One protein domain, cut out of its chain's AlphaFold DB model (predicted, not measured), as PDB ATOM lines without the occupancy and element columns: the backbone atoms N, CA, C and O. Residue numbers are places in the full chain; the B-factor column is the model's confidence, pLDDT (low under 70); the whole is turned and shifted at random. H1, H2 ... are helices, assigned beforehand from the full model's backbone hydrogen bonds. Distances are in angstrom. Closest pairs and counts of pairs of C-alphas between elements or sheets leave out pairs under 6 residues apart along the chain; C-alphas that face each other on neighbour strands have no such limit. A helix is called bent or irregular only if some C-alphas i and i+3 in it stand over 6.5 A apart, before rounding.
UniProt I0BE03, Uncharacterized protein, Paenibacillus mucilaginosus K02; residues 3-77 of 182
ATOM      1  N   LYS A   3       3.763  -8.765 -32.047       40.50
ATOM      2  CA  LYS A   3       3.620  -7.303 -31.911       40.50
ATOM      3  C   LYS A   3       4.959  -6.559 -31.815       40.50
ATOM      4  O   LYS A   3       5.092  -5.497 -32.403       40.50
ATOM      5  N   LEU A   4       5.974  -7.138 -31.167       38.34
ATOM      6  CA  LEU A   4       7.242  -6.441 -30.898       38.34
ATOM      7  C   LEU A   4       8.105  -6.234 -32.160       38.34
ATOM      8  O   LEU A   4       8.772  -5.215 -32.298       38.34
ATOM      9  N   LYS A   5       8.043  -7.164 -33.126       43.31
ATOM     10  CA  LYS A   5       8.790  -7.051 -34.394       43.31
ATOM     11  C   LYS A   5       8.216  -5.986 -35.337       43.31
ATOM     12  O   LYS A   5       8.958  -5.436 -36.146       43.31
ATOM     13  N   TYR A   6       6.919  -5.692 -35.241       41.75
ATOM     14  CA  TYR A   6       6.256  -4.700 -36.092       41.75
ATOM     15  C   TYR A   6       6.539  -3.270 -35.618       41.75
ATOM     16  O   TYR A   6       6.834  -2.397 -36.430       41.75
ATOM     17  N   THR A   7       6.559  -3.051 -34.301       49.44
ATOM     18  CA  THR A   7       6.835  -1.735 -33.707       49.44
ATOM     19  C   THR A   7       8.256  -1.253 -34.005       49.44
ATOM     20  O   THR A   7       8.449  -0.088 -34.338       49.44
ATOM     21  N   ILE A   8       9.244  -2.155 -33.984       51.09
ATOM     22  CA  ILE A   8      10.647  -1.822 -34.294       51.09
ATOM     23  C   ILE A   8      10.820  -1.435 -35.775       51.09
ATOM     24  O   ILE A   8      11.568  -0.512 -36.086       51.09
ATOM     25  N   ARG A   9      10.093  -2.079 -36.700       51.97
ATOM     26  CA  ARG A   9      10.145  -1.737 -38.135       51.97
ATOM     27  C   ARG A   9       9.502  -0.385 -38.446       51.97
ATOM     28  O   ARG A   9      10.020   0.340 -39.287       51.97
ATOM     29  N   ILE A  10       8.416  -0.033 -37.754       52.47
ATOM     30  CA  ILE A  10       7.759   1.275 -37.905       52.47
ATOM     31  C   ILE A  10       8.645   2.390 -37.332       52.47
ATOM     32  O   ILE A  10       8.812   3.415 -37.980       52.47
ATOM     33  N   LEU A  11       9.283   2.171 -36.177       48.88
ATOM     34  CA  LEU A  11      10.236   3.128 -35.600       48.88
ATOM     35  C   LEU A  11      11.473   3.343 -36.483       48.88
ATOM     36  O   LEU A  11      11.917   4.477 -36.626       48.88
ATOM     37  N   ALA A  12      11.987   2.295 -37.133       53.19
ATOM     38  CA  ALA A  12      13.084   2.428 -38.092       53.19
ATOM     39  C   ALA A  12      12.670   3.223 -39.348       53.19
ATOM     40  O   ALA A  12      13.417   4.086 -39.798       53.19
ATOM     41  N   LEU A  13      11.464   2.991 -39.882       48.91
ATOM     42  CA  LEU A  13      10.924   3.740 -41.026       48.91
ATOM     43  C   LEU A  13      10.657   5.213 -40.693       48.91
ATOM     44  O   LEU A  13      10.974   6.081 -41.500       48.91
ATOM     45  N   VAL A  14      10.126   5.506 -39.502       52.16
ATOM     46  CA  VAL A  14       9.878   6.880 -39.031       52.16
ATOM     47  C   VAL A  14      11.189   7.598 -38.693       52.16
ATOM     48  O   VAL A  14      11.323   8.777 -39.003       52.16
ATOM     49  N   GLY A  15      12.183   6.897 -38.140       47.25
ATOM     50  CA  GLY A  15      13.529   7.437 -37.926       47.25
ATOM     51  C   GLY A  15      14.223   7.806 -39.240       47.25
ATOM     52  O   GLY A  15      14.769   8.898 -39.356       47.25
ATOM     53  N   ILE A  16      14.113   6.953 -40.262       51.25
ATOM     54  CA  ILE A  16      14.586   7.252 -41.621       51.25
ATOM     55  C   ILE A  16      13.835   8.470 -42.189       51.25
ATOM     56  O   ILE A  16      14.468   9.404 -42.675       51.25
ATOM     57  N   LEU A  17      12.505   8.534 -42.054       44.94
ATOM     58  CA  LEU A  17      11.710   9.661 -42.561       44.94
ATOM     59  C   LEU A  17      11.997  10.995 -41.845       44.94
ATOM     60  O   LEU A  17      11.914  12.044 -42.474       44.94
ATOM     61  N   LEU A  18      12.345  10.979 -40.555       48.12
ATOM     62  CA  LEU A  18      12.672  12.184 -39.780       48.12
ATOM     63  C   LEU A  18      14.095  12.698 -40.057       48.12
ATOM     64  O   LEU A  18      14.307  13.912 -40.102       48.12
ATOM     65  N   VAL A  19      15.049  11.800 -40.318       50.31
ATOM     66  CA  VAL A  19      16.411  12.177 -40.741       50.31
ATOM     67  C   VAL A  19      16.403  12.765 -42.165       50.31
ATOM     68  O   VAL A  19      17.067  13.769 -42.419       50.31
ATOM     69  N   PHE A  20      15.571  12.241 -43.074       48.12
ATOM     70  CA  PHE A  20      15.368  12.838 -44.407       48.12
ATOM     71  C   PHE A  20      14.444  14.075 -44.401       48.12
ATOM     72  O   PHE A  20      14.609  14.982 -45.214       48.12
ATOM     73  N   GLY A  21      13.479  14.158 -43.479       42.75
ATOM     74  CA  GLY A  21      12.522  15.270 -43.410       42.75
ATOM     75  C   GLY A  21      13.122  16.582 -42.897       42.75
ATOM     76  O   GLY A  21      12.731  17.659 -43.341       42.75
ATOM     77  N   THR A  22      14.101  16.506 -41.995       44.56
ATOM     78  CA  THR A  22      14.768  17.694 -41.430       44.56
ATOM     79  C   THR A  22      15.893  18.237 -42.312       44.56
ATOM     80  O   THR A  22      16.211  19.421 -42.232       44.56
ATOM     81  N   THR A  23      16.442  17.424 -43.219       48.16
ATOM     82  CA  THR A  23      17.385  17.886 -44.252       48.16
ATOM     83  C   THR A  23      16.676  18.518 -45.450       48.16
ATOM     84  O   THR A  23      17.218  19.447 -46.046       48.16
ATOM     85  N   ALA A  24      15.438  18.118 -45.760       46.09
ATOM     86  CA  ALA A  24      14.663  18.718 -46.848       46.09
ATOM     87  C   ALA A  24      14.296  20.194 -46.597       46.09
ATOM     88  O   ALA A  24      14.230  20.974 -47.545       46.09
ATOM     89  N   LEU A  25      14.096  20.604 -45.337       44.28
ATOM     90  CA  LEU A  25      13.697  21.982 -45.019       44.28
ATOM     91  C   LEU A  25      14.872  22.974 -44.935       44.28
ATOM     92  O   LEU A  25      14.648  24.176 -45.024       44.28
ATOM     93  N   ALA A  26      16.114  22.490 -44.811       50.03
ATOM     94  CA  ALA A  26      17.321  23.326 -44.811       50.03
ATOM     95  C   ALA A  26      18.064  23.335 -46.167       50.03
ATOM     96  O   ALA A  26      19.020  24.086 -46.345       50.03
ATOM     97  N   ALA A  27      17.638  22.521 -47.142       48.91
ATOM     98  CA  ALA A  27      18.305  22.334 -48.436       48.91
ATOM     99  C   ALA A  27      17.742  23.213 -49.573       48.91
ATOM    100  O   ALA A  27      17.786  22.823 -50.738       48.91
ATOM    101  N   SER A  28      17.228  24.407 -49.265       48.31
ATOM    102  CA  SER A  28      16.692  25.327 -50.284       48.31
ATOM    103  C   SER A  28      17.770  26.064 -51.106       48.31
ATOM    104  O   SER A  28      17.414  26.839 -51.990       48.31
ATOM    105  N   GLU A  29      19.067  25.838 -50.856       56.06
ATOM    106  CA  GLU A  29      20.163  26.542 -51.555       56.06
ATOM    107  C   GLU A  29      21.103  25.647 -52.385       56.06
ATOM    108  O   GLU A  29      21.881  26.171 -53.177       56.06
ATOM    109  N   LYS A  30      21.039  24.311 -52.266       58.66
ATOM    110  CA  LYS A  30      21.921  23.401 -53.025       58.66
ATOM    111  C   LYS A  30      21.209  22.783 -54.214       58.66
ATOM    112  O   LYS A  30      20.092  22.276 -54.083       58.66
ATOM    113  N   SER A  31      21.876  22.779 -55.364       76.19
ATOM    114  CA  SER A  31      21.321  22.214 -56.594       76.19
ATOM    115  C   SER A  31      21.076  20.703 -56.451       76.19
ATOM    116  O   SER A  31      21.787  20.005 -55.727       76.19
ATOM    117  N   ILE A  32      20.072  20.173 -57.156       74.81
ATOM    118  CA  ILE A  32      19.749  18.733 -57.161       74.81
ATOM    119  C   ILE A  32      21.002  17.848 -57.404       74.81
ATOM    120  O   ILE A  32      21.166  16.856 -56.690       74.81
ATOM    121  N   PRO A  33      21.933  18.191 -58.323       78.69
ATOM    122  CA  PRO A  33      23.186  17.450 -58.499       78.69
ATOM    123  C   PRO A  33      24.091  17.400 -57.256       78.69
ATOM    124  O   PRO A  33      24.671  16.354 -56.966       78.69
ATOM    125  N   GLU A  34      24.197  18.492 -56.496       76.62
ATOM    126  CA  GLU A  34      25.007  18.539 -55.270       76.62
ATOM    127  C   GLU A  34      24.411  17.661 -54.167       76.62
ATOM    128  O   GLU A  34      25.142  16.951 -53.475       76.62
ATOM    129  N   GLN A  35      23.082  17.652 -54.041       76.44
ATOM    130  CA  GLN A  35      22.388  16.781 -53.089       76.44
ATOM    131  C   GLN A  35      22.614  15.297 -53.421       76.44
ATOM    132  O   GLN A  35      22.866  14.490 -52.526       76.44
ATOM    133  N   ILE A  36      22.615  14.939 -54.711       80.06
ATOM    134  CA  ILE A  36      22.924  13.577 -55.173       80.06
ATOM    135  C   ILE A  36      24.377  13.194 -54.856       80.06
ATOM    136  O   ILE A  36      24.639  12.046 -54.492       80.06
ATOM    137  N   SER A  37      25.325  14.127 -54.984       84.81
ATOM    138  CA  SER A  37      26.737  13.876 -54.661       84.81
ATOM    139  C   SER A  37      26.941  13.606 -53.169       84.81
ATOM    140  O   SER A  37      27.584  12.623 -52.805       84.81
ATOM    141  N   LEU A  38      26.335  14.425 -52.303       85.06
ATOM    142  CA  LEU A  38      26.419  14.258 -50.849       85.06
ATOM    143  C   LEU A  38      25.804  12.930 -50.390       85.06
ATOM    144  O   LEU A  38      26.408  12.215 -49.590       85.06
ATOM    145  N   LEU A  39      24.655  12.552 -50.959       86.06
ATOM    146  CA  LEU A  39      24.007  11.279 -50.649       86.06
ATOM    147  C   LEU A  39      24.895  10.078 -51.021       86.06
ATOM    148  O   LEU A  39      24.944   9.088 -50.295       86.06
ATOM    149  N   ARG A  40      25.633  10.154 -52.139       87.75
ATOM    150  CA  ARG A  40      26.570   9.092 -52.549       87.75
ATOM    151  C   ARG A  40      27.734   8.948 -51.575       87.75
ATOM    152  O   ARG A  40      28.080   7.820 -51.227       87.75
ATOM    153  N   GLU A  41      28.321  10.054 -51.126       89.94
ATOM    154  CA  GLU A  41      29.402  10.018 -50.134       89.94
ATOM    155  C   GLU A  41      28.941   9.416 -48.805       89.94
ATOM    156  O   GLU A  41      29.656   8.615 -48.200       89.94
ATOM    157  N   GLU A  42      27.733   9.760 -48.362       89.56
ATOM    158  CA  GLU A  42      27.155   9.211 -47.139       89.56
ATOM    159  C   GLU A  42      26.888   7.704 -47.261       89.56
ATOM    160  O   GLU A  42      27.237   6.940 -46.361       89.56
ATOM    161  N   ILE A  43      26.383   7.243 -48.410       90.25
ATOM    162  CA  ILE A  43      26.205   5.810 -48.692       90.25
ATOM    163  C   ILE A  43      27.545   5.062 -48.639       90.25
ATOM    164  O   ILE A  43      27.617   3.982 -48.052       90.25
ATOM    165  N   VAL A  44      28.624   5.623 -49.197       92.75
ATOM    166  CA  VAL A  44      29.963   5.007 -49.142       92.75
ATOM    167  C   VAL A  44      30.475   4.915 -47.704       92.75
ATOM    168  O   VAL A  44      30.959   3.858 -47.296       92.75
ATOM    169  N   LYS A  45      30.308   5.976 -46.905       90.88
ATOM    170  CA  LYS A  45      30.669   5.963 -45.477       90.88
ATOM    171  C   LYS A  45      29.887   4.900 -44.706       90.88
ATOM    172  O   LYS A  45      30.482   4.149 -43.937       90.88
ATOM    173  N   LEU A  46      28.581   4.784 -44.949       88.44
ATOM    174  CA  LEU A  46      27.738   3.775 -44.303       88.44
ATOM    175  C   LEU A  46      28.147   2.344 -44.675       88.44
ATOM    176  O   LEU A  46      28.123   1.460 -43.817       88.44
ATOM    177  N   MET A  47      28.555   2.102 -45.924       89.38
ATOM    178  CA  MET A  47      29.072   0.793 -46.337       89.38
ATOM    179  C   MET A  47      30.388   0.453 -45.632       89.38
ATOM    180  O   MET A  47      30.510  -0.650 -45.099       89.38
ATOM    181  N   ALA A  48      31.322   1.405 -45.544       90.88
ATOM    182  CA  ALA A  48      32.585   1.210 -44.833       90.88
ATOM    183  C   ALA A  48      32.368   0.933 -43.334       90.88
ATOM    184  O   ALA A  48      32.957   0.008 -42.777       90.88
ATOM    185  N   MET A  49      31.459   1.667 -42.684       90.56
ATOM    186  CA  MET A  49      31.102   1.420 -41.280       90.56
ATOM    187  C   MET A  49      30.484   0.034 -41.071       90.56
ATOM    188  O   MET A  49      30.761  -0.629 -40.072       90.56
ATOM    189  N   LYS A  50      29.653  -0.430 -42.010       91.25
ATOM    190  CA  LYS A  50      29.056  -1.769 -41.948       91.25
ATOM    191  C   LYS A  50      30.118  -2.867 -42.047       91.25
ATOM    192  O   LYS A  50      30.007  -3.877 -41.357       91.25
ATOM    193  N   GLU A  51      31.133  -2.667 -42.879       92.19
ATOM    194  CA  GLU A  51      32.252  -3.599 -43.016       92.19
ATOM    195  C   GLU A  51      33.112  -3.646 -41.747       92.19
ATOM    196  O   GLU A  51      33.391  -4.730 -41.234       92.19
ATOM    197  N   GLN A  52      33.421  -2.488 -41.157       91.81
ATOM    198  CA  GLN A  52      34.106  -2.418 -39.861       91.81
ATOM    199  C   GLN A  52      33.321  -3.126 -38.748       91.81
ATOM    200  O   GLN A  52      33.902  -3.831 -37.923       91.81
ATOM    201  N   LEU A  53      31.991  -2.988 -38.735       92.25
ATOM    202  CA  LEU A  53      31.140  -3.653 -37.750       92.25
ATOM    203  C   LEU A  53      31.159  -5.183 -37.902       92.25
ATOM    204  O   LEU A  53      31.138  -5.898 -36.901       92.25
ATOM    205  N   ALA A  54      31.244  -5.694 -39.134       93.94
ATOM    206  CA  ALA A  54      31.384  -7.127 -39.388       93.94
ATOM    207  C   ALA A  54      32.732  -7.672 -38.881       93.94
ATOM    208  O   ALA A  54      32.755  -8.699 -38.205       93.94
ATOM    209  N   GLN A  55      33.829  -6.950 -39.130       92.44
ATOM    210  CA  GLN A  55      35.165  -7.319 -38.638       92.44
ATOM    211  C   GLN A  55      35.235  -7.316 -37.103       92.44
ATOM    212  O   GLN A  55      35.810  -8.218 -36.486       92.44
ATOM    213  N   LEU A  56      34.606  -6.328 -36.459       93.88
ATOM    214  CA  LEU A  56      34.538  -6.265 -34.999       93.88
ATOM    215  C   LEU A  56      33.756  -7.452 -34.424       93.88
ATOM    216  O   LEU A  56      34.180  -8.051 -33.438       93.88
ATOM    217  N   GLN A  57      32.642  -7.825 -35.057       92.88
ATOM    218  CA  GLN A  57      31.849  -8.978 -34.635       92.88
ATOM    219  C   GLN A  57      32.639 -10.289 -34.735       92.88
ATOM    220  O   GLN A  57      32.532 -11.139 -33.852       92.88
ATOM    221  N   GLU A  58      33.441 -10.454 -35.787       95.81
ATOM    222  CA  GLU A  58      34.329 -11.609 -35.940       95.81
ATOM    223  C   GLU A  58      35.392 -11.650 -34.834       95.81
ATOM    224  O   GLU A  58      35.569 -12.682 -34.185       95.81
ATOM    225  N   THR A  59      36.010 -10.504 -34.537       95.00
ATOM    226  CA  THR A  59      37.002 -10.380 -33.456       95.00
ATOM    227  C   THR A  59      36.407 -10.766 -32.099       95.00
ATOM    228  O   THR A  59      37.022 -11.516 -31.343       95.00
ATOM    229  N   ILE A  60      35.185 -10.307 -31.804       95.62
ATOM    230  CA  ILE A  60      34.466 -10.659 -30.570       95.62
ATOM    231  C   ILE A  60      34.217 -12.170 -30.492       95.62
ATOM    232  O   ILE A  60      34.420 -12.778 -29.440       95.62
ATOM    233  N   ASN A  61      33.795 -12.792 -31.595       95.06
ATOM    234  CA  ASN A  61      33.521 -14.228 -31.625       95.06
ATOM    235  C   ASN A  61      34.795 -15.054 -31.381       95.06
ATOM    236  O   ASN A  61      34.756 -16.031 -30.629       95.06
ATOM    237  N   GLU A  62      35.922 -14.648 -31.968       96.19
ATOM    238  CA  GLU A  62      37.203 -15.333 -31.779       96.19
ATOM    239  C   GLU A  62      37.722 -15.166 -30.345       96.19
ATOM    240  O   GLU A  62      38.124 -16.143 -29.710       96.19
ATOM    241  N   GLN A  63      37.617 -13.963 -29.772       94.25
ATOM    242  CA  GLN A  63      37.940 -13.734 -28.360       94.25
ATOM    243  C   GLN A  63      37.065 -14.587 -27.432       94.25
ATOM    244  O   GLN A  63      37.571 -15.210 -26.496       94.25
ATOM    245  N   GLN A  64      35.763 -14.689 -27.709       91.38
ATOM    246  CA  GLN A  64      34.855 -15.510 -26.909       91.38
ATOM    247  C   GLN A  64      35.217 -16.998 -26.970       91.38
ATOM    248  O   GLN A  64      35.129 -17.706 -25.963       91.38
ATOM    249  N   LYS A  65      35.650 -17.480 -28.138       94.81
ATOM    250  CA  LYS A  65      36.141 -18.847 -28.314       94.81
ATOM    251  C   LYS A  65      37.405 -19.092 -27.488       94.81
ATOM    252  O   LYS A  65      37.461 -20.090 -26.774       94.81
ATOM    253  N   GLN A  66      38.368 -18.170 -27.515       92.69
ATOM    254  CA  GLN A  66      39.585 -18.265 -26.700       92.69
ATOM    255  C   GLN A  66      39.268 -18.296 -25.198       92.69
ATOM    256  O   GLN A  66      39.784 -19.151 -24.482       92.69
ATOM    257  N   ILE A  67      38.357 -17.437 -24.726       90.62
ATOM    258  CA  ILE A  67      37.887 -17.447 -23.330       90.62
ATOM    259  C   ILE A  67      37.295 -18.812 -22.956       90.62
ATOM    260  O   ILE A  67      37.565 -19.330 -21.872       90.62
ATOM    261  N   ASN A  68      36.493 -19.411 -23.839       90.00
ATOM    262  CA  ASN A  68      35.872 -20.708 -23.576       90.00
ATOM    263  C   ASN A  68      36.901 -21.845 -23.497       90.00
ATOM    264  O   ASN A  68      36.749 -22.730 -22.658       90.00
ATOM    265  N   GLU A  69      37.947 -21.823 -24.325       89.25
ATOM    266  CA  GLU A  69      39.040 -22.800 -24.236       89.25
ATOM    267  C   GLU A  69      39.842 -22.638 -22.937       89.25
ATOM    268  O   GLU A  69      40.099 -23.624 -22.249       89.25
ATOM    269  N   LEU A  70      40.144 -21.400 -22.525       83.75
ATOM    270  CA  LEU A  70      40.813 -21.140 -21.245       83.75
ATOM    271  C   LEU A  70      39.992 -21.642 -20.047       83.75
ATOM    272  O   LEU A  70      40.553 -22.235 -19.129       83.75
ATOM    273  N   ARG A  71      38.663 -21.470 -20.066       81.12
ATOM    274  CA  ARG A  71      37.775 -21.990 -19.009       81.12
ATOM    275  C   ARG A  71      37.856 -23.510 -18.869       81.12
ATOM    276  O   ARG A  71      37.963 -24.004 -17.753       81.12
ATOM    277  N   LYS A  72      37.877 -24.248 -19.985       79.50
ATOM    278  CA  LYS A  72      38.011 -25.716 -19.956       79.50
ATOM    279  C   LYS A  72      39.312 -26.156 -19.285       79.50
ATOM    280  O   LYS A  72      39.308 -27.126 -18.534       79.50
ATOM    281  N   LEU A  73      40.413 -25.443 -19.530       77.06
ATOM    282  CA  LEU A  73      41.695 -25.748 -18.892       77.06
ATOM    283  C   LEU A  73      41.633 -25.554 -17.372       77.06
ATOM    284  O   LEU A  73      42.142 -26.397 -16.637       77.06
ATOM    285  N   VAL A  74      40.946 -24.509 -16.901       71.12
ATOM    286  CA  VAL A  74      40.733 -24.259 -15.465       71.12
ATOM    287  C   VAL A  74      39.872 -25.351 -14.820       71.12
ATOM    288  O   VAL A  74      40.196 -25.812 -13.730       71.12
ATOM    289  N   ASP A  75      38.821 -25.820 -15.498       63.53
ATOM    290  CA  ASP A  75      37.913 -26.843 -14.953       63.53
ATOM    291  C   ASP A  75      38.536 -28.251 -14.893       63.53
ATOM    292  O   ASP A  75      38.120 -29.077 -14.078       63.53
ATOM    293  N   THR A  76      39.526 -28.537 -15.748       59.47
ATOM    294  CA  THR A  76      40.224 -29.841 -15.800       59.47
ATOM    295  C   THR A  76      41.478 -29.925 -14.934       59.47
ATOM    296  O   THR A  76      42.016 -31.020 -14.754       59.47
ATOM    297  N   ALA A  77      41.947 -28.803 -14.383       48.78
ATOM    298  CA  ALA A  77      43.033 -28.825 -13.419       48.78
ATOM    299  C   ALA A  77      42.578 -29.605 -12.168       48.78
ATOM    300  O   ALA A  77      41.452 -29.396 -11.700       48.78
TER     301      ALA A  77
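What this domain is: This is residues 3 to 77 of the 182 residues of an uncharacterized protein of Paenibacillus mucilaginosus K02 (UniProt I0BE03). Two helices form an open, unequal V: a shorter arm, H1, runs toward the corner, the chain turns there through a short link, and the much longer H2 folds back and away as the other arm. The space between the arms is empty, and H2 makes most of the length. The printed part has 75 residues, with two named helices, H1 then H2, and no named strand; its class is all helix. It is extended, with a radius of gyration of the C-alphas of 21.7 A and spans of 71 by 34 by 14 A.

How they stand to each other: H1, residues 3 to 24, comes first, and H2, residues 32 to 76, follows after a short link of 7 residues. The two helices are apart, with no C-alpha of the one within 8 A of the other. Residues 3 to 26, 28 to 34 and 36 to 77 stand free, with no C-alpha 8 or more residues away along the chain within 10 A. In H2 every O i to N i+4 pair is within hydrogen-bond range; in H1 it is 15 of 18.

Where its parts are: H1 begins at C-alpha 3, (3.620, -7.303, -31.911), and reaches C-alpha 24 at (14.663, 18.718, -46.848), 32.0 A from first to last C-alpha. H2 begins at C-alpha 32, (19.749, 18.733, -57.161), and ends at C-alpha 76, (40.224, -29.841, -15.800), 67.0 A from first to last C-alpha. Neither helix is bent.

The domain as a whole: The two C-alphas farthest apart are those of Glu 29, in the link, and Ala 77, at 71.0 A. The C-alphas of the first and last printed residues, Lys 3 and Ala 77, are 48.6 A apart. The printed part has no cut. Mean pLDDT of the printed part is 71.9, with 47 for H1 and 87 for H2; residues 3 to 30 and 75 to 77 are under 70.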